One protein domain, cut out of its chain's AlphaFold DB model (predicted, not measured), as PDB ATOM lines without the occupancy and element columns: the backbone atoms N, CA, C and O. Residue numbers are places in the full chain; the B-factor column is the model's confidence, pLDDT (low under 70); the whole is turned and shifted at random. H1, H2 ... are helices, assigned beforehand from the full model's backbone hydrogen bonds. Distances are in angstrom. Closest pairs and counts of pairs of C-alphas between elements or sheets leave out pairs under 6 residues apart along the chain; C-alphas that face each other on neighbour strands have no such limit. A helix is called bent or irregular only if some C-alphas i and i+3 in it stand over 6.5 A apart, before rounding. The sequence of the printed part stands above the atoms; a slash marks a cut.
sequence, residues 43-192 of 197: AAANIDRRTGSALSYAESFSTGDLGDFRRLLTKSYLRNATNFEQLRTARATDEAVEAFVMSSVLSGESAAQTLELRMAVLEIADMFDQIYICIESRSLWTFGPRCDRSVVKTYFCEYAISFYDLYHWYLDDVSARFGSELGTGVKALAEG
ATOM      1  N   ALA A  43      31.965 -72.119  32.173       67.69
ATOM      2  CA  ALA A  43      31.938 -70.668  32.323       67.69
ATOM      3  C   ALA A  43      33.360 -70.097  32.457       67.69
ATOM      4  O   ALA A  43      33.720 -69.175  31.725       67.69
ATOM      5  N   ALA A  44      34.192 -70.687  33.320       66.19
ATOM      6  CA  ALA A  44      35.584 -70.285  33.496       66.19
ATOM      7  C   ALA A  44      36.387 -70.436  32.198       66.19
ATOM      8  O   ALA A  44      37.055 -69.483  31.808       66.19
ATOM      9  N   ALA A  45      36.249 -71.561  31.487       67.25
ATOM     10  CA  ALA A  45      36.932 -71.823  30.220       67.25
ATOM     11  C   ALA A  45      36.525 -70.839  29.112       67.25
ATOM     12  O   ALA A  45      37.376 -70.364  28.363       67.25
ATOM     13  N   ASN A  46      35.238 -70.489  29.023       67.75
ATOM     14  CA  ASN A  46      34.762 -69.480  28.074       67.75
ATOM     15  C   ASN A  46      35.349 -68.100  28.377       67.75
ATOM     16  O   ASN A  46      35.796 -67.414  27.458       67.75
ATOM     17  N   ILE A  47      35.389 -67.708  29.653       62.41
ATOM     18  CA  ILE A  47      36.027 -66.458  30.072       62.41
ATOM     19  C   ILE A  47      37.539 -66.537  29.819       62.41
ATOM     20  O   ILE A  47      38.091 -65.579  29.301       62.41
ATOM     21  N   ASP A  48      38.200 -67.668  30.106       63.06
ATOM     22  CA  ASP A  48      39.649 -67.859  29.923       63.06
ATOM     23  C   ASP A  48      40.031 -67.697  28.453       63.06
ATOM     24  O   ASP A  48      40.993 -67.000  28.129       63.06
ATOM     25  N   ARG A  49      39.214 -68.262  27.556       62.97
ATOM     26  CA  ARG A  49      39.360 -68.101  26.110       62.97
ATOM     27  C   ARG A  49      39.235 -66.635  25.690       62.97
ATOM     28  O   ARG A  49      40.071 -66.164  24.930       62.97
ATOM     29  N   ARG A  50      38.241 -65.909  26.217       60.56
ATOM     30  CA  ARG A  50      38.048 -64.473  25.941       60.56
ATOM     31  C   ARG A  50      39.206 -63.621  26.477       60.56
ATOM     32  O   ARG A  50      39.698 -62.753  25.769       60.56
ATOM     33  N   THR A  51      39.714 -63.911  27.676       59.94
ATOM     34  CA  THR A  51      40.875 -63.210  28.257       59.94
ATOM     35  C   THR A  51      42.193 -63.514  27.548       59.94
ATOM     36  O   THR A  51      43.012 -62.613  27.384       59.94
ATOM     37  N   GLY A  52      42.399 -64.749  27.077       59.94
ATOM     38  CA  GLY A  52      43.552 -65.093  26.243       59.94
ATOM     39  C   GLY A  52      43.558 -64.303  24.931       59.94
ATOM     40  O   GLY A  52      44.594 -63.777  24.532       59.94
ATOM     41  N   SER A  53      42.384 -64.141  24.313       59.78
ATOM     42  CA  SER A  53      42.206 -63.277  23.142       59.78
ATOM     43  C   SER A  53      42.435 -61.795  23.473       59.78
ATOM     44  O   SER A  53      43.110 -61.110  22.709       59.78
ATOM     45  N   ALA A  54      41.992 -61.319  24.641       59.41
ATOM     46  CA  ALA A  54      42.156 -59.926  25.070       59.41
ATOM     47  C   ALA A  54      43.619 -59.448  25.117       59.41
ATOM     48  O   ALA A  54      43.933 -58.362  24.633       59.41
ATOM     49  N   LEU A  55      44.534 -60.270  25.642       59.25
ATOM     50  CA  LEU A  55      45.971 -59.954  25.660       59.25
ATOM     51  C   LEU A  55      46.593 -59.969  24.258       59.25
ATOM     52  O   LEU A  55      47.434 -59.123  23.957       59.25
ATOM     53  N   SER A  56      46.147 -60.881  23.387       64.81
ATOM     54  CA  SER A  56      46.599 -60.915  21.990       64.81
ATOM     55  C   SER A  56      46.152 -59.684  21.198       64.81
ATOM     56  O   SER A  56      46.850 -59.264  20.279       64.81
ATOM     57  N   TYR A  57      45.055 -59.029  21.598       65.88
ATOM     58  CA  TYR A  57      44.577 -57.832  20.917       65.88
ATOM     59  C   TYR A  57      45.504 -56.632  21.071       65.88
ATOM     60  O   TYR A  57      45.586 -55.849  20.136       65.88
ATOM     61  N   ALA A  58      46.256 -56.489  22.165       62.53
ATOM     62  CA  ALA A  58      47.248 -55.413  22.265       62.53
ATOM     63  C   ALA A  58      48.347 -55.552  21.196       62.53
ATOM     64  O   ALA A  58      48.744 -54.571  20.566       62.53
ATOM     65  N   GLU A  59      48.788 -56.786  20.946       64.88
ATOM     66  CA  GLU A  59      49.750 -57.092  19.891       64.88
ATOM     67  C   GLU A  59      49.112 -56.923  18.504       64.88
ATOM     68  O   GLU A  59      49.621 -56.150  17.687       64.88
ATOM     69  N   SER A  60      47.942 -57.532  18.264       66.88
ATOM     70  CA  SER A  60      47.205 -57.433  16.997       66.88
ATOM     71  C   SER A  60      46.776 -56.005  16.648       66.88
ATOM     72  O   SER A  60      46.730 -55.655  15.473       66.88
ATOM     73  N   PHE A  61      46.515 -55.154  17.636       66.12
ATOM     74  CA  PHE A  61      46.213 -53.736  17.442       66.12
ATOM     75  C   PHE A  61      47.441 -52.942  16.968       66.12
ATOM     76  O   PHE A  61      47.308 -51.930  16.273       66.12
ATOM     77  N   SER A  62      48.649 -53.401  17.311       62.06
ATOM     78  CA  SER A  62      49.899 -52.772  16.876       62.06
ATOM     79  C   SER A  62      50.384 -53.276  15.506       62.06
ATOM     80  O   SER A  62      50.839 -52.470  14.687       62.06
ATOM     81  N   THR A  63      50.263 -54.581  15.230       64.00
ATOM     82  CA  THR A  63      50.927 -55.244  14.088       64.00
ATOM     83  C   THR A  63      50.071 -56.252  13.315       64.00
ATOM     84  O   THR A  63      50.523 -56.698  12.265       64.00
ATOM     85  N   GLY A  64      48.867 -56.595  13.781       75.44
ATOM     86  CA  GLY A  64      47.980 -57.583  13.147       75.44
ATOM     87  C   GLY A  64      46.760 -56.977  12.444       75.44
ATOM     88  O   GLY A  64      46.707 -55.772  12.196       75.44
ATOM     89  N   ASP A  65      45.757 -57.820  12.170       77.44
ATOM     90  CA  ASP A  65      44.552 -57.473  11.396       77.44
ATOM     91  C   ASP A  65      43.770 -56.283  11.988       77.44
ATOM     92  O   ASP A  65      43.302 -55.406  11.263       77.44
ATOM     93  N   LEU A  66      43.703 -56.174  13.320       79.56
ATOM     94  CA  LEU A  66      43.098 -55.020  14.003       79.56
ATOM     95  C   LEU A  66      43.868 -53.718  13.756       79.56
ATOM     96  O   LEU A  66      43.272 -52.648  13.628       79.56
ATOM     97  N   GLY A  67      45.196 -53.799  13.657       78.81
ATOM     98  CA  GLY A  67      46.037 -52.682  13.245       78.81
ATOM     99  C   GLY A  67      45.729 -52.234  11.816       78.81
ATOM    100  O   GLY A  67      45.746 -51.031  11.538       78.81
ATOM    101  N   ASP A  68      45.390 -53.167  10.927       85.25
ATOM    102  CA  ASP A  68      44.993 -52.867   9.553       85.25
ATOM    103  C   ASP A  68      43.586 -52.273   9.470       85.25
ATOM    104  O   ASP A  68      43.410 -51.272   8.770       85.25
ATOM    105  N   PHE A  69      42.625 -52.759  10.259       86.31
ATOM    106  CA  PHE A  69      41.315 -52.115  10.407       86.31
ATOM    107  C   PHE A  69      41.431 -50.698  10.970       86.31
ATOM    108  O   PHE A  69      40.846 -49.762  10.417       86.31
ATOM    109  N   ARG A  70      42.268 -50.488  11.993       85.12
ATOM    110  CA  ARG A  70      42.559 -49.143  12.507       85.12
ATOM    111  C   ARG A  70      43.155 -48.261  11.418       85.12
ATOM    112  O   ARG A  70      42.681 -47.149  11.207       85.12
ATOM    113  N   ARG A  71      44.175 -48.741  10.698       86.94
ATOM    114  CA  ARG A  71      44.793 -47.994   9.589       86.94
ATOM    115  C   ARG A  71      43.785 -47.686   8.487       86.94
ATOM    116  O   ARG A  71      43.861 -46.605   7.911       86.94
ATOM    117  N   LEU A  72      42.867 -48.602   8.185       89.88
ATOM    118  CA  LEU A  72      41.815 -48.412   7.191       89.88
ATOM    119  C   LEU A  72      40.868 -47.280   7.610       89.88
ATOM    120  O   LEU A  72      40.682 -46.335   6.841       89.88
ATOM    121  N   LEU A  73      40.356 -47.317   8.845       88.19
ATOM    122  CA  LEU A  73      39.509 -46.253   9.392       88.19
ATOM    123  C   LEU A  73      40.254 -44.919   9.476       88.19
ATOM    124  O   LEU A  73      39.737 -43.901   9.024       88.19
ATOM    125  N   THR A  74      41.504 -44.919   9.949       88.19
ATOM    126  CA  THR A  74      42.348 -43.715   9.988       88.19
ATOM    127  C   THR A  74      42.567 -43.141   8.589       88.19
ATOM    128  O   THR A  74      42.452 -41.934   8.405       88.19
ATOM    129  N   LYS A  75      42.844 -43.968   7.572       89.62
ATOM    130  CA  LYS A  75      42.985 -43.501   6.182       89.62
ATOM    131  C   LYS A  75      41.685 -42.901   5.652       89.62
ATOM    132  O   LYS A  75      41.738 -41.888   4.958       89.62
ATOM    133  N   SER A  76      40.539 -43.511   5.958       87.94
ATOM    134  CA  SER A  76      39.235 -42.980   5.553       87.94
ATOM    135  C   SER A  76      38.932 -41.640   6.225       87.94
ATOM    136  O   SER A  76      38.538 -40.680   5.562       87.94
ATOM    137  N   TYR A  77      39.215 -41.538   7.524       86.31
ATOM    138  CA  TYR A  77      39.092 -40.298   8.280       86.31
ATOM    139  C   TYR A  77      40.012 -39.206   7.724       86.31
ATOM    140  O   TYR A  77      39.547 -38.120   7.397       86.31
ATOM    141  N   LEU A  78      41.304 -39.499   7.527       87.06
ATOM    142  CA  LEU A  78      42.285 -38.531   7.024       87.06
ATOM    143  C   LEU A  78      41.948 -38.013   5.624       87.06
ATOM    144  O   LEU A  78      42.167 -36.838   5.337       87.06
ATOM    145  N   ARG A  79      41.364 -38.855   4.766       87.62
ATOM    146  CA  ARG A  79      40.868 -38.440   3.446       87.62
ATOM    147  C   ARG A  79      39.776 -37.371   3.542       87.62
ATOM    148  O   ARG A  79      39.660 -36.528   2.660       87.62
ATOM    149  N   ASN A  80      39.009 -37.405   4.625       86.44
ATOM    150  CA  ASN A  80      37.871 -36.537   4.889       86.44
ATOM    151  C   ASN A  80      38.155 -35.483   5.981       86.44
ATOM    152  O   ASN A  80      37.255 -34.727   6.348       86.44
ATOM    153  N   ALA A  81      39.396 -35.392   6.477       84.56
ATOM    154  CA  ALA A  81      39.748 -34.595   7.653       84.56
ATOM    155  C   ALA A  81      39.439 -33.104   7.482       84.56
ATOM    156  O   ALA A  81      38.925 -32.475   8.399       84.56
ATOM    157  N   THR A  82      39.677 -32.540   6.294       86.00
ATOM    158  CA  THR A  82      39.362 -31.131   6.014       86.00
ATOM    159  C   THR A  82      37.868 -30.836   6.168       86.00
ATOM    160  O   THR A  82      37.501 -29.808   6.729       86.00
ATOM    161  N   ASN A  83      37.003 -31.740   5.701       82.94
ATOM    162  CA  ASN A  83      35.551 -31.577   5.799       82.94
ATOM    163  C   ASN A  83      35.077 -31.755   7.249       82.94
ATOM    164  O   ASN A  83      34.203 -31.024   7.711       82.94
ATOM    165  N   PHE A  84      35.701 -32.678   7.984       80.88
ATOM    166  CA  PHE A  84      35.424 -32.878   9.401       80.88
ATOM    167  C   PHE A  84      35.826 -31.659  10.247       80.88
ATOM    168  O   PHE A  84      35.037 -31.188  11.063       80.88
ATOM    169  N   GLU A  85      37.003 -31.073  10.010       81.75
ATOM    170  CA  GLU A  85      37.431 -29.846  10.697       81.75
ATOM    171  C   GLU A  85      36.517 -28.655  10.386       81.75
ATOM    172  O   GLU A  85      36.252 -27.829  11.262       81.75
ATOM    173  N   GLN A  86      35.975 -28.573   9.167       83.50
ATOM    174  CA  GLN A  86      34.978 -27.558   8.821       83.50
ATOM    175  C   GLN A  86      33.673 -27.751   9.603       83.50
ATOM    176  O   GLN A  86      33.165 -26.780  10.165       83.50
ATOM    177  N   LEU A  87      33.167 -28.986   9.704       82.75
ATOM    178  CA  LEU A  87      31.992 -29.314  10.523       82.75
ATOM    179  C   LEU A  87      32.221 -28.974  12.000       82.75
ATOM    180  O   LEU A  87      31.374 -28.345  12.638       82.75
ATOM    181  N   ARG A  88      33.402 -29.311  12.526       75.69
ATOM    182  CA  ARG A  88      33.782 -29.019  13.911       75.69
ATOM    183  C   ARG A  88      33.873 -27.515  14.173       75.69
ATOM    184  O   ARG A  88      33.333 -27.018  15.159       75.69
ATOM    185  N   THR A  89      34.504 -26.773  13.263       82.12
ATOM    186  CA  THR A  89      34.642 -25.308  13.353       82.12
ATOM    187  C   THR A  89      33.285 -24.607  13.249       82.12
ATOM    188  O   THR A  89      33.059 -23.595  13.911       82.12
ATOM    189  N   ALA A  90      32.356 -25.169  12.474       83.31
ATOM    190  CA  ALA A  90      30.995 -24.668  12.335       83.31
ATOM    191  C   ALA A  90      30.089 -24.966  13.545       83.31
ATOM    192  O   ALA A  90      28.939 -24.531  13.539       83.31
ATOM    193  N   ARG A  91      30.582 -25.675  14.579       81.19
ATOM    194  CA  ARG A  91      29.768 -26.200  15.694       81.19
ATOM    195  C   ARG A  91      28.545 -26.967  15.181       81.19
ATOM    196  O   ARG A  91      27.418 -26.700  15.598       81.19
ATOM    197  N   ALA A  92      28.783 -27.867  14.227       80.75
ATOM    198  CA  ALA A  92      27.751 -28.737  13.687       80.75
ATOM    199  C   ALA A  92      27.052 -29.534  14.802       80.75
ATOM    200  O   ALA A  92      27.659 -29.842  15.828       80.75
ATOM    201  N   THR A  93      25.771 -29.843  14.595       85.56
ATOM    202  CA  THR A  93      25.005 -30.714  15.494       85.56
ATOM    203  C   THR A  93      25.483 -32.159  15.378       85.56
ATOM    204  O   THR A  93      26.032 -32.551  14.347       85.56
ATOM    205  N   ASP A  94      25.217 -32.961  16.405       82.00
ATOM    206  CA  ASP A  94      25.523 -34.396  16.428       82.00
ATOM    207  C   ASP A  94      24.943 -35.129  15.206       82.00
ATOM    208  O   ASP A  94      25.640 -35.893  14.551       82.00
ATOM    209  N   GLU A  95      23.718 -34.787  14.796       85.62
ATOM    210  CA  GLU A  95      23.061 -35.331  13.594       85.62
ATOM    211  C   GLU A  95      23.832 -35.018  12.298       85.62
ATOM    212  O   GLU A  95      23.898 -35.834  11.377       85.62
ATOM    213  N   ALA A  96      24.432 -33.828  12.202       84.81
ATOM    214  CA  ALA A  96      25.234 -33.447  11.042       84.81
ATOM    215  C   ALA A  96      26.588 -34.174  11.031       84.81
ATOM    216  O   ALA A  96      27.092 -34.519   9.957       84.81
ATOM    217  N   VAL A  97      27.160 -34.436  12.210       84.19
ATOM    218  CA  VAL A  97      28.370 -35.252  12.368       84.19
ATOM    219  C   VAL A  97      28.080 -36.706  12.004       84.19
ATOM    220  O   VAL A  97      28.807 -37.275  11.192       84.19
ATOM    221  N   GLU A  98      26.988 -37.279  12.508       87.19
ATOM    222  CA  GLU A  98      26.530 -38.630  12.178       87.19
ATOM    223  C   GLU A  98      26.337 -38.787  10.665       87.19
ATOM    224  O   GLU A  98      26.935 -39.666  10.035       87.19
ATOM    225  N   ALA A  99      25.554 -37.895  10.048       86.62
ATOM    226  CA  ALA A  99      25.294 -37.932   8.614       86.62
ATOM    227  C   ALA A  99      26.594 -37.856   7.802       86.62
ATOM    228  O   ALA A  99      26.750 -38.563   6.801       86.62
ATOM    229  N   PHE A 100      27.557 -37.037   8.232       87.44
ATOM    230  CA  PHE A 100      28.867 -36.951   7.598       87.44
ATOM    231  C   PHE A 100      29.683 -38.238   7.758       87.44
ATOM    232  O   PHE A 100      30.213 -38.751   6.772       87.44
ATOM    233  N   VAL A 101      29.764 -38.795   8.967       85.94
ATOM    234  CA  VAL A 101      30.489 -40.045   9.220       85.94
ATOM    235  C   VAL A 101      29.911 -41.167   8.358       85.94
ATOM    236  O   VAL A 101      30.658 -41.847   7.654       85.94
ATOM    237  N   MET A 102      28.587 -41.304   8.315       86.56
ATOM    238  CA  MET A 102      27.916 -42.350   7.542       86.56
ATOM    239  C   MET A 102      28.066 -42.175   6.027       86.56
ATOM    240  O   MET A 102      28.231 -43.163   5.308       86.56
ATOM    241  N   SER A 103      28.018 -40.935   5.534       86.75
ATOM    242  CA  SER A 103      28.068 -40.639   4.095       86.75
ATOM    243  C   SER A 103      29.479 -40.508   3.525       86.75
ATOM    244  O   SER A 103      29.657 -40.716   2.329       86.75
ATOM    245  N   SER A 104      30.470 -40.155   4.349       83.88
ATOM    246  CA  SER A 104      31.811 -39.772   3.884       83.88
ATOM    247  C   SER A 104      32.925 -40.623   4.491       83.88
ATOM    248  O   SER A 104      33.861 -40.991   3.785       83.88
ATOM    249  N   VAL A 105      32.844 -40.963   5.783       85.75
ATOM    250  CA  VAL A 105      33.894 -41.740   6.475       85.75
ATOM    251  C   VAL A 105      33.660 -43.246   6.336       85.75
ATOM    252  O   VAL A 105      34.612 -44.002   6.146       85.75
ATOM    253  N   LEU A 106      32.406 -43.689   6.394       88.69
ATOM    254  CA  LEU A 106      32.005 -45.095   6.268       88.69
ATOM    255  C   LEU A 106      31.450 -45.443   4.881       88.69
ATOM    256  O   LEU A 106      30.901 -46.530   4.700       88.69
ATOM    257  N   SER A 107      31.601 -44.546   3.906       86.69
ATOM    258  CA  SER A 107      31.282 -44.807   2.504       86.69
ATOM    259  C   SER A 107      32.572 -44.873   1.694       86.69
ATOM    260  O   SER A 107      33.283 -43.881   1.551       86.69
ATOM    261  N   GLY A 108      32.881 -46.056   1.170       81.31
ATOM    262  CA  GLY A 108      33.989 -46.253   0.245       81.31
ATOM    263  C   GLY A 108      33.632 -45.852  -1.187       81.31
ATOM    264  O   GLY A 108      32.480 -45.579  -1.517       81.31
ATOM    265  N   GLU A 109      34.629 -45.879  -2.068       84.25
ATOM    266  CA  GLU A 109      34.478 -45.667  -3.516       84.25
ATOM    267  C   GLU A 109      33.680 -46.800  -4.189       84.25
ATOM    268  O   GLU A 109      33.158 -46.643  -5.290       84.25
ATOM    269  N   SER A 110      33.575 -47.954  -3.522       89.19
ATOM    270  CA  SER A 110      32.806 -49.116  -3.965       89.19
ATOM    271  C   SER A 110      32.007 -49.727  -2.814       89.19
ATOM    272  O   SER A 110      32.351 -49.559  -1.643       89.19
ATOM    273  N   ALA A 111      30.975 -50.508  -3.143       88.31
ATOM    274  CA  ALA A 111      30.176 -51.228  -2.149       88.31
ATOM    275  C   ALA A 111      31.019 -52.192  -1.291       88.31
ATOM    276  O   ALA A 111      30.761 -52.328  -0.097       88.31
ATOM    277  N   ALA A 112      32.042 -52.820  -1.882       89.06
ATOM    278  CA  ALA A 112      32.971 -53.685  -1.158       89.06
ATOM    279  C   ALA A 112      33.770 -52.895  -0.114       89.06
ATOM    280  O   ALA A 112      33.829 -53.289   1.044       89.06
ATOM    281  N   GLN A 113      34.294 -51.727  -0.490       87.94
ATOM    282  CA  GLN A 113      35.044 -50.879   0.435       87.94
ATOM    283  C   GLN A 113      34.154 -50.286   1.541       87.94
ATOM    284  O   GLN A 113      34.580 -50.187   2.687       87.94
ATOM    285  N   THR A 114      32.906 -49.923   1.227       89.31
ATOM    286  CA  THR A 114      31.909 -49.523   2.236       89.31
ATOM    287  C   THR A 114      31.670 -50.640   3.250       89.31
ATOM    288  O   THR A 114      31.601 -50.381   4.450       89.31
ATOM    289  N   LEU A 115      31.560 -51.887   2.785       89.81
ATOM    290  CA  LEU A 115      31.412 -53.041   3.666       89.81
ATOM    291  C   LEU A 115      32.659 -53.244   4.535       89.81
ATOM    292  O   LEU A 115      32.515 -53.413   5.740       89.81
ATOM    293  N   GLU A 116      33.861 -53.171   3.963       90.94
ATOM    294  CA  GLU A 116      35.122 -53.295   4.709       90.94
ATOM    295  C   GLU A 116      35.262 -52.231   5.804       90.94
ATOM    296  O   GLU A 116      35.626 -52.556   6.931       90.94
ATOM    297  N   LEU A 117      34.927 -50.969   5.508       91.50
ATOM    298  CA  LEU A 117      34.961 -49.882   6.493       91.50
ATOM    299  C   LEU A 117      33.983 -50.125   7.642       91.50
ATOM    300  O   LEU A 117      34.328 -49.925   8.801       91.50
ATOM    301  N   ARG A 118      32.770 -50.580   7.327       91.38
ATOM    302  CA  ARG A 118      31.758 -50.910   8.335       91.38
ATOM    303  C   ARG A 118      32.187 -52.093   9.194       91.38
ATOM    304  O   ARG A 118      32.131 -51.995  10.414       91.38
ATOM    305  N   MET A 119      32.691 -53.160   8.577       90.44
ATOM    306  CA  MET A 119      33.239 -54.318   9.287       90.44
ATOM    307  C   MET A 119      34.402 -53.926  10.200       90.44
ATOM    308  O   MET A 119      34.439 -54.363  11.341       90.44
ATOM    309  N   ALA A 120      35.293 -53.038   9.751       91.88
ATOM    310  CA  ALA A 120      36.395 -52.538  10.569       91.88
ATOM    311  C   ALA A 120      35.913 -51.858  11.863       91.88
ATOM    312  O   ALA A 120      36.541 -52.023  12.909       91.88
ATOM    313  N   VAL A 121      34.798 -51.117  11.820       92.50
ATOM    314  CA  VAL A 121      34.187 -50.539  13.031       92.50
ATOM    315  C   VAL A 121      33.672 -51.643  13.958       92.50
ATOM    316  O   VAL A 121      33.923 -51.594  15.158       92.50
ATOM    317  N   LEU A 122      33.004 -52.665  13.419       91.25
ATOM    318  CA  LEU A 122      32.469 -53.769  14.226       91.25
ATOM    319  C   LEU A 122      33.576 -54.599  14.892       91.25
ATOM    320  O   LEU A 122      33.465 -54.919  16.068       91.25
ATOM    321  N   GLU A 123      34.658 -54.895  14.173       89.56
ATOM    322  CA  GLU A 123      35.803 -55.666  14.688       89.56
ATOM    323  C   GLU A 123      36.542 -54.917  15.809       89.56
ATOM    324  O   GLU A 123      36.938 -55.502  16.816       89.56
ATOM    325  N   ILE A 124      36.696 -53.595  15.676       90.38
ATOM    326  CA  ILE A 124      37.296 -52.775  16.738       90.38
ATOM    327  C   ILE A 124      36.351 -52.654  17.941       90.38
ATOM    328  O   ILE A 124      36.821 -52.660  19.079       90.38
ATOM    329  N   ALA A 125      35.036 -52.571  17.721       91.31
ATOM    330  CA  ALA A 125      34.063 -52.588  18.809       91.31
ATOM    331  C   ALA A 125      34.078 -53.928  19.567       91.31
ATOM    332  O   ALA A 125      34.167 -53.912  20.793       91.31
ATOM    333  N   ASP A 126      34.104 -55.069  18.865       87.62
ATOM    334  CA  ASP A 126      34.221 -56.393  19.499       87.62
ATOM    335  C   ASP A 126      35.519 -56.509  20.307       87.62
ATOM    336  O   ASP A 126      35.490 -56.955  21.453       87.62
ATOM    337  N   MET A 127      36.648 -56.013  19.786       87.38
ATOM    338  CA  MET A 127      37.902 -55.947  20.548       87.38
ATOM    339  C   MET A 127      37.710 -55.233  21.898       87.38
ATOM    340  O   MET A 127      38.167 -55.734  22.930       87.38
ATOM    341  N   PHE A 128      37.035 -54.080  21.917       88.69
ATOM    342  CA  PHE A 128      36.758 -53.355  23.159       88.69
ATOM    343  C   PHE A 128      35.804 -54.107  24.090       88.69
ATOM    344  O   PHE A 128      36.014 -54.086  25.304       88.69
ATOM    345  N   ASP A 129      34.813 -54.817  23.555       87.44
ATOM    346  CA  ASP A 129      33.912 -55.660  24.345       87.44
ATOM    347  C   ASP A 129      34.671 -56.823  25.005       87.44
ATOM    348  O   ASP A 129      34.487 -57.099  26.193       87.44
ATOM    349  N   GLN A 130      35.598 -57.468  24.288       82.50
ATOM    350  CA  GLN A 130      36.453 -58.512  24.865       82.50
ATOM    351  C   GLN A 130      37.386 -57.955  25.953       82.50
ATOM    352  O   GLN A 130      37.586 -58.604  26.985       82.50
ATOM    353  N   ILE A 131      37.935 -56.749  25.762       82.44
ATOM    354  CA  ILE A 131      38.742 -56.055  26.781       82.44
ATOM    355  C   ILE A 131      37.889 -55.745  28.018       82.44
ATOM    356  O   ILE A 131      38.323 -56.011  29.141       82.44
ATOM    357  N   TYR A 132      36.667 -55.245  27.829       84.25
ATOM    358  CA  TYR A 132      35.726 -54.965  28.911       84.25
ATOM    359  C   TYR A 132      35.405 -56.225  29.722       84.25
ATOM    360  O   TYR A 132      35.571 -56.242  30.944       84.25
ATOM    361  N   ILE A 133      35.066 -57.326  29.044       79.88
ATOM    362  CA  ILE A 133      34.850 -58.629  29.684       79.88
ATOM    363  C   ILE A 133      36.105 -59.069  30.445       79.88
ATOM    364  O   ILE A 133      36.000 -59.593  31.552       79.88
ATOM    365  N   CYS A 134      37.301 -58.851  29.897       78.56
ATOM    366  CA  CYS A 134      38.548 -59.208  30.568       78.56
ATOM    367  C   CYS A 134      38.762 -58.441  31.884       78.56
ATOM    368  O   CYS A 134      39.258 -59.012  32.859       78.56
ATOM    369  N   ILE A 135      38.367 -57.168  31.929       77.94
ATOM    370  CA  ILE A 135      38.463 -56.319  33.120       77.94
ATOM    371  C   ILE A 135      37.426 -56.702  34.176       77.94
ATOM    372  O   ILE A 135      37.762 -56.810  35.357       77.94
ATOM    373  N   GLU A 136      36.173 -56.876  33.759       77.88
ATOM    374  CA  GLU A 136      35.058 -57.148  34.669       77.88
ATOM    375  C   GLU A 136      35.020 -58.605  35.132       77.88
ATOM    376  O   GLU A 136      34.549 -58.913  36.231       77.88
ATOM    377  N   SER A 137      35.567 -59.525  34.332       70.00
ATOM    378  CA  SER A 137      35.617 -60.928  34.711       70.00
ATOM    379  C   SER A 137      36.517 -61.145  35.925       70.00
ATOM    380  O   SER A 137      37.739 -60.963  35.916       70.00
ATOM    381  N   ARG A 138      35.884 -61.598  37.007       63.16
ATOM    382  CA  ARG A 138      36.572 -62.150  38.168       63.16
ATOM    383  C   ARG A 138      36.629 -63.655  38.019       63.16
ATOM    384  O   ARG A 138      35.618 -64.321  37.810       63.16
ATOM    385  N   SER A 139      37.824 -64.201  38.157       58.94
ATOM    386  CA  SER A 139      37.977 -65.636  38.322       58.94
ATOM    387  C   SER A 139      37.477 -66.032  39.707       58.94
ATOM    388  O   SER A 139      37.843 -65.415  40.703       58.94
ATOM    389  N   LEU A 140      36.693 -67.103  39.792       56.44
ATOM    390  CA  LEU A 140      36.329 -67.706  41.079       56.44
ATOM    391  C   LEU A 140      37.533 -68.342  41.794       56.44
ATOM    392  O   LEU A 140      37.466 -68.598  42.991       56.44
ATOM    393  N   TRP A 141      38.627 -68.586  41.065       56.38
ATOM    394  CA  TRP A 141      39.810 -69.299  41.552       56.38
ATOM    395  C   TRP A 141      41.047 -68.408  41.713       56.38
ATOM    396  O   TRP A 141      41.963 -68.773  42.445       56.38
ATOM    397  N   THR A 142      41.087 -67.240  41.065       52.84
ATOM    398  CA  THR A 142      42.163 -66.254  41.243       52.84
ATOM    399  C   THR A 142      41.600 -64.989  41.884       52.84
ATOM    400  O   THR A 142      40.640 -64.410  41.387       52.84
ATOM    401  N   PHE A 143      42.208 -64.552  42.991       54.00
ATOM    402  CA  PHE A 143      41.821 -63.377  43.788       54.00
ATOM    403  C   PHE A 143      42.128 -62.032  43.089       54.00
ATOM    404  O   PHE A 143      42.653 -61.108  43.705       54.00
ATOM    405  N   GLY A 144      41.837 -61.898  41.795       54.66
ATOM    406  CA  GLY A 144      42.115 -60.675  41.045       54.66
ATOM    407  C   GLY A 144      41.438 -60.623  39.673       54.66
ATOM    408  O   GLY A 144      41.011 -61.666  39.161       54.66
ATOM    409  N   PRO A 145      41.313 -59.415  39.090       60.09
ATOM    410  CA  PRO A 145      40.843 -59.236  37.719       60.09
ATOM    411  C   PRO A 145      41.796 -59.936  36.745       60.09
ATOM    412  O   PRO A 145      43.002 -60.011  36.992       60.09
ATOM    413  N   ARG A 146      41.258 -60.480  35.649       66.25
ATOM    414  CA  ARG A 146      42.071 -61.205  34.661       66.25
ATOM    415  C   ARG A 146      42.880 -60.273  33.751       66.25
ATOM    416  O   ARG A 146      43.969 -60.657  33.337       66.25
ATOM    417  N   CYS A 147      42.396 -59.055  33.502       73.56
ATOM    418  CA  CYS A 147      43.170 -57.969  32.895       73.56
ATOM    419  C   CYS A 147      43.551 -56.893  33.920       73.56
ATOM    420  O   CYS A 147      42.752 -56.519  34.782       73.56
ATOM    421  N   ASP A 148      44.755 -56.336  33.776       72.31
ATOM    422  CA  ASP A 148      45.182 -55.169  34.544       72.31
ATOM    423  C   ASP A 148      44.500 -53.900  34.006       72.31
ATOM    424  O   ASP A 148      44.748 -53.457  32.879       72.31
ATOM    425  N   ARG A 149      43.646 -53.291  34.838       75.31
ATOM    426  CA  ARG A 149      42.950 -52.033  34.525       75.31
ATOM    427  C   ARG A 149      43.918 -50.894  34.198       75.31
ATOM    428  O   ARG A 149      43.602 -50.063  33.354       75.31
ATOM    429  N   SER A 150      45.096 -50.852  34.828       71.62
ATOM    430  CA  SER A 150      46.091 -49.796  34.602       71.62
ATOM    431  C   SER A 150      46.701 -49.864  33.199       71.62
ATOM    432  O   SER A 150      46.899 -48.831  32.552       71.62
ATOM    433  N   VAL A 151      46.920 -51.079  32.690       72.06
ATOM    434  CA  VAL A 151      47.393 -51.312  31.323       72.06
ATOM    435  C   VAL A 151      46.314 -50.880  30.341       72.06
ATOM    436  O   VAL A 151      46.597 -50.101  29.432       72.06
ATOM    437  N   VAL A 152      45.061 -51.294  30.555       75.69
ATOM    438  CA  VAL A 152      43.981 -50.895  29.644       75.69
ATOM    439  C   VAL A 152      43.817 -49.380  29.603       75.69
ATOM    440  O   VAL A 152      43.718 -48.794  28.523       75.69
ATOM    441  N   LYS A 153      43.899 -48.740  30.773       76.31
ATOM    442  CA  LYS A 153      43.818 -47.290  30.881       76.31
ATOM    443  C   LYS A 153      44.879 -46.574  30.056       76.31
ATOM    444  O   LYS A 153      44.572 -45.627  29.339       76.31
ATOM    445  N   THR A 154      46.115 -47.051  30.143       73.56
ATOM    446  CA  THR A 154      47.269 -46.424  29.491       73.56
ATOM    447  C   THR A 154      47.225 -46.560  27.969       73.56
ATOM    448  O   THR A 154      47.626 -45.639  27.267       73.56
ATOM    449  N   TYR A 155      46.752 -47.696  27.449       74.50
ATOM    450  CA  TYR A 155      46.883 -48.011  26.021       74.50
ATOM    451  C   TYR A 155      45.614 -47.802  25.196       74.50
ATOM    452  O   TYR A 155      45.719 -47.584  23.989       74.50
ATOM    453  N   PHE A 156      44.431 -47.874  25.808       82.19
ATOM    454  CA  PHE A 156      43.181 -47.959  25.052       82.19
ATOM    455  C   PHE A 156      42.184 -46.838  25.339       82.19
ATOM    456  O   PHE A 156      41.368 -46.571  24.466       82.19
ATOM    457  N   CYS A 157      42.240 -46.154  26.487       84.38
ATOM    458  CA  CYS A 157      41.205 -45.177  26.853       84.38
ATOM    459  C   CYS A 157      41.073 -44.013  25.863       84.38
ATOM    460  O   CYS A 157      39.971 -43.735  25.406       84.38
ATOM    461  N   GLU A 158      42.172 -43.354  25.487       84.75
ATOM    462  CA  GLU A 158      42.104 -42.219  24.550       84.75
ATOM    463  C   GLU A 158      41.543 -42.634  23.182       84.75
ATOM    464  O   GLU A 158      40.754 -41.910  22.568       84.75
ATOM    465  N   TYR A 159      41.922 -43.830  22.722       85.50
ATOM    466  CA  TYR A 159      41.414 -44.377  21.473       85.50
ATOM    467  C   TYR A 159      39.942 -44.792  21.595       85.50
ATOM    468  O   TYR A 159      39.175 -44.509  20.684       85.50
ATOM    469  N   ALA A 160      39.531 -45.394  22.716       89.12
ATOM    470  CA  ALA A 160      38.145 -45.773  22.988       89.12
ATOM    471  C   ALA A 160      37.213 -44.560  22.993       89.12
ATOM    472  O   ALA A 160      36.181 -44.600  22.336       89.12
ATOM    473  N   ILE A 161      37.613 -43.471  23.662       89.25
ATOM    474  CA  ILE A 161      36.860 -42.208  23.691       89.25
ATOM    475  C   ILE A 161      36.694 -41.673  22.268       89.25
ATOM    476  O   ILE A 161      35.576 -41.500  21.796       89.25
ATOM    477  N   SER A 162      37.805 -41.506  21.544       86.88
ATOM    478  CA  SER A 162      37.775 -40.963  20.179       86.88
ATOM    479  C   SER A 162      36.956 -41.838  19.220       86.88
ATOM    480  O   SER A 162      36.280 -41.336  18.326       86.88
ATOM    481  N   PHE A 163      37.037 -43.159  19.385       90.88
ATOM    482  CA  PHE A 163      36.293 -44.120  18.583       90.88
ATOM    483  C   PHE A 163      34.795 -44.079  18.900       90.88
ATOM    484  O   PHE A 163      33.982 -44.064  17.979       90.88
ATOM    485  N   TYR A 164      34.428 -44.031  20.181       91.31
ATOM    486  CA  TYR A 164      33.038 -43.940  20.609       91.31
ATOM    487  C   TYR A 164      32.394 -42.641  20.119       91.31
ATOM    488  O   TYR A 164      31.351 -42.686  19.470       91.31
ATOM    489  N   ASP A 165      33.065 -41.503  20.307       87.06
ATOM    490  CA  ASP A 165      32.584 -40.193  19.855       87.06
ATOM    491  C   ASP A 165      32.245 -40.181  18.356       87.06
ATOM    492  O   ASP A 165      31.265 -39.569  17.940       87.06
ATOM    493  N   LEU A 166      33.033 -40.886  17.536       85.62
ATOM    494  CA  LEU A 166      32.847 -40.925  16.086       85.62
ATOM    495  C   LEU A 166      31.824 -41.961  15.612       85.62
ATOM    496  O   LEU A 166      31.182 -41.740  14.585       85.62
ATOM    497  N   TYR A 167      31.707 -43.102  16.294       90.25
ATOM    498  CA  TYR A 167      31.020 -44.274  15.744       90.25
ATOM    499  C   TYR A 167      29.861 -44.806  16.593       90.25
ATOM    500  O   TYR A 167      29.203 -45.749  16.150       90.25
ATOM    501  N   HIS A 168      29.566 -44.225  17.763       89.88
ATOM    502  CA  HIS A 168      28.518 -44.740  18.655       89.88
ATOM    503  C   HIS A 168      27.149 -44.866  17.974       89.88
ATOM    504  O   HIS A 168      26.533 -45.918  18.091       89.88
ATOM    505  N   TRP A 169      26.720 -43.891  17.162       89.50
ATOM    506  CA  TRP A 169      25.443 -43.974  16.433       89.50
ATOM    507  C   TRP A 169      25.350 -45.200  15.517       89.50
ATOM    508  O   TRP A 169      24.312 -45.856  15.435       89.50
ATOM    509  N   TYR A 170      26.449 -45.536  14.834       89.31
ATOM    510  CA  TYR A 170      26.495 -46.713  13.970       89.31
ATOM    511  C   TYR A 170      26.438 -48.009  14.787       89.31
ATOM    512  O   TYR A 170      25.747 -48.951  14.396       89.31
ATOM    513  N   LEU A 171      27.134 -48.056  15.925       90.69
ATOM    514  CA  LEU A 171      27.089 -49.204  16.831       90.69
ATOM    515  C   LEU A 171      25.691 -49.396  17.422       90.69
ATOM    516  O   LEU A 171      25.194 -50.522  17.434       90.69
ATOM    517  N   ASP A 172      25.031 -48.310  17.820       89.50
ATOM    518  CA  ASP A 172      23.669 -48.328  18.348       89.50
ATOM    519  C   ASP A 172      22.661 -48.815  17.287       89.50
ATOM    520  O   ASP A 172      21.823 -49.668  17.585       89.50
ATOM    521  N   ASP A 173      22.769 -48.363  16.028       88.00
ATOM    522  CA  ASP A 173      21.928 -48.849  14.916       88.00
ATOM    523  C   ASP A 173      22.139 -50.347  14.643       88.00
ATOM    524  O   ASP A 173      21.179 -51.096  14.435       88.00
ATOM    525  N   VAL A 174      23.387 -50.821  14.674       87.06
ATOM    526  CA  VAL A 174      23.703 -52.244  14.484       87.06
ATOM    527  C   VAL A 174      23.182 -53.071  15.658       87.06
ATOM    528  O   VAL A 174      22.523 -54.090  15.439       87.06
ATOM    529  N   SER A 175      23.408 -52.617  16.890       86.44
ATOM    530  CA  SER A 175      22.911 -53.269  18.103       86.44
ATOM    531  C   SER A 175      21.387 -53.391  18.079       86.44
ATOM    532  O   SER A 175      20.853 -54.485  18.278       86.44
ATOM    533  N   ALA A 176      20.679 -52.318  17.714       86.31
ATOM    534  CA  ALA A 176      19.223 -52.307  17.613       86.31
ATOM    535  C   ALA A 176      18.687 -53.290  16.555       86.31
ATOM    536  O   ALA A 176      17.627 -53.888  16.742       86.31
ATOM    537  N   ARG A 177      19.414 -53.483  15.446       84.19
ATOM    538  CA  ARG A 177      18.999 -54.377  14.349       84.19
ATOM    539  C   ARG A 177      19.281 -55.848  14.617       84.19
ATOM    540  O   ARG A 177      18.488 -56.694  14.205       84.19
ATOM    541  N   PHE A 178      20.408 -56.158  15.253       79.56
ATOM    542  CA  PHE A 178      20.878 -57.535  15.433       79.56
ATOM    543  C   PHE A 178      20.725 -58.062  16.865       79.56
ATOM    544  O   PHE A 178      20.956 -59.247  17.097       79.56
ATOM    545  N   GLY A 179      20.304 -57.224  17.818       66.31
ATOM    546  CA  GLY A 179      20.105 -57.620  19.215       66.31
ATOM    547  C   GLY A 179      21.403 -57.988  19.937       66.31
ATOM    548  O   GLY A 179      21.383 -58.821  20.841       66.31
ATOM    549  N   SER A 180      22.536 -57.421  19.515       72.00
ATOM    550  CA  SER A 180      23.863 -57.693  20.080       72.00
ATOM    551  C   SER A 180      24.276 -56.627  21.095       72.00
ATOM    552  O   SER A 180      24.109 -55.442  20.820       72.00
ATOM    553  N   GLU A 181      24.937 -57.017  22.189       76.38
ATOM    554  CA  GLU A 181      25.622 -56.109  23.142       76.38
ATOM    555  C   GLU A 181      26.904 -55.468  22.561       76.38
ATOM    556  O   GLU A 181      27.802 -55.070  23.304       76.38
ATOM    557  N   LEU A 182      27.005 -55.385  21.232       84.06
ATOM    558  CA  LEU A 182      28.176 -54.864  20.542       84.06
ATOM    559  C   LEU A 182      28.388 -53.389  20.890       84.06
ATOM    560  O   LEU A 182      27.475 -52.576  20.753       84.06
ATOM    561  N   GLY A 183      29.605 -53.047  21.293       82.19
ATOM    562  CA  GLY A 183      29.999 -51.686  21.628       82.19
ATOM    563  C   GLY A 183      29.702 -51.278  23.074       82.19
ATOM    564  O   GLY A 183      29.983 -50.140  23.458       82.19
ATOM    565  N   THR A 184      29.189 -52.187  23.906       86.00
ATOM    566  CA  THR A 184      29.004 -51.934  25.345       86.00
ATOM    567  C   THR A 184      30.331 -51.701  26.064       86.00
ATOM    568  O   THR A 184      30.422 -50.824  26.921       86.00
ATOM    569  N   GLY A 185      31.386 -52.418  25.682       86.00
ATOM    570  CA  GLY A 185      32.720 -52.268  26.245       86.00
ATOM    571  C   GLY A 185      33.393 -50.965  25.838       86.00
ATOM    572  O   GLY A 185      33.996 -50.302  26.684       86.00
ATOM    573  N   VAL A 186      33.258 -50.547  24.572       88.69
ATOM    574  CA  VAL A 186      33.804 -49.247  24.144       88.69
ATOM    575  C   VAL A 186      33.056 -48.088  24.794       88.69
ATOM    576  O   VAL A 186      33.695 -47.127  25.216       88.69
ATOM    577  N   LYS A 187      31.736 -48.214  24.976       89.69
ATOM    578  CA  LYS A 187      30.924 -47.258  25.730       89.69
ATOM    579  C   LYS A 187      31.375 -47.153  27.189       89.69
ATOM    580  O   LYS A 187      31.668 -46.057  27.651       89.69
ATOM    581  N   ALA A 188      31.519 -48.279  27.890       86.44
ATOM    582  CA  ALA A 188      31.953 -48.301  29.291       86.44
ATOM    583  C   ALA A 188      33.367 -47.718  29.493       86.44
ATOM    584  O   ALA A 188      33.660 -47.072  30.504       86.44
ATOM    585  N   LEU A 189      34.261 -47.918  28.519       83.75
ATOM    586  CA  LEU A 189      35.573 -47.273  28.504       83.75
ATOM    587  C   LEU A 189      35.448 -45.761  28.252       83.75
ATOM    588  O   LEU A 189      36.032 -44.975  28.996       83.75
ATOM    589  N   ALA A 190      34.673 -45.344  27.249       85.44
ATOM    590  CA  ALA A 190      34.534 -43.942  26.860       85.44
ATOM    591  C   ALA A 190      33.821 -43.079  27.916       85.44
ATOM    592  O   ALA A 190      34.282 -41.983  28.224       85.44
ATOM    593  N   GLU A 191      32.749 -43.586  28.530       83.69
ATOM    594  CA  GLU A 191      31.963 -42.887  29.562       83.69
ATOM    595  C   GLU A 191      32.672 -42.835  30.930       83.69
ATOM    596  O   GLU A 191      32.187 -42.220  31.879       83.69
ATOM    597  N   GLY A 192      33.863 -43.429  31.033       69.44
ATOM    598  CA  GLY A 192      34.736 -43.282  32.190       69.44
ATOM    599  C   GLY A 192      34.486 -44.277  33.321       69.44
ATOM    600  O   GLY A 192      35.207 -44.209  34.310       69.44
TER     601      GLY A 192
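What this domain is: This is residues 43 to 192 of the 197 residues of an uncharacterized protein of Thalassorhabdomicrobium marinisediminis (UniProt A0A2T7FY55). One long helix, H5, runs through the middle of an all-helical body; H1 and H2 follow one another across it at steep tilts, and H7 packs across it too, with H6a packed on H7. H3 and H4 lie side by side, running opposite ways, at one end of the long axis, and the loop of residues 137 to 148 is at the other. The printed part has 150 residues with seven named helices, H1 to H7 in chain order, and no named strand; the class is all helix. It is compact, with a radius of gyration of the C-alphas of 16.5 A, and elongated, spanning 53 by 31 by 30 A.

Where its parts are: By its hydrogen bonds H6, residues 149 to 178, was assigned as one helix, but it is bent: C-alphas 166 and 169 are 8.0 A apart. Its arms are H6a, residues 149 to 166, 23.8 A, and H6b, residues 169 to 178, 14.3 A. H6a is itself irregular, with C-alphas 155 and 158 7.7 A apart. H5, residues 111 to 136, measures 37.6 A from C-alpha 111 at (30.176, -51.228, -2.149) to C-alpha 136 at (35.058, -57.148, 34.669). H1, residues 43 to 63, begins at C-alpha 43 (31.938, -70.668, 32.323), is 30.5 A long and has a kink of 32 degrees near residue 57. H2 is residues 65 to 79, 21.0 A; H3 is 81 to 89, 12.0 A; H4 is 94 to 105, 14.9 A; H7 is 184 to 190, 9.8 A.

How they stand to each other: H5 is the hub. With residues 127 to 134 alone it touches H1 at a steep tilt of 55 degrees, opposite ways; the closest C-alphas, of Thr 51 and Cys 134, are 5.2 A apart. With residues 117 to 124 alone it touches H2, also at 55 degrees and opposite ways, closest at the C-alphas of Phe 69 and Ala 120, 4.9 A. With residues 125 to 133 alone it touches H7, about perpendicular at 80 degrees, closest at the C-alphas of Asp 129 and Gly 185, 4.1 A. H7 touches residues 157 to 164 alone of H6a, closest at the C-alphas of Ile 161 and Ala 190, 4.3 A. H5 and H6a, a helical hairpin, only just touch, with 3 pairs of C-alphas within 8 A, the closest being those of Ile 135 and Arg 149, 6.4 A. H6b is close to H5 but not clearly touching, the C-alphas of Leu 122 and Leu 171 being 7.5 A apart. H3 and H4, a helical hairpin, only just touch, with 3 pairs within 8 A, closest at the C-alphas of Leu 87 and Val 97, 7.2 A. Every O i to N i+4 pair is within hydrogen-bond range in H2, H3, H4, H5, H6b and H7; in H1 it is 15 of 17 and in H6a 11 of 14.

The domain as a whole: The C-alphas farthest apart, of Ala 90 and Trp 141, are 54.1 A apart. The printed part has no cut, and H5 to H6 is the one long link, with 12 residues. The mean pLDDT of the printed part is 79.9; residues 43 to 63, 138 to 146, 179 and 192 are under 70.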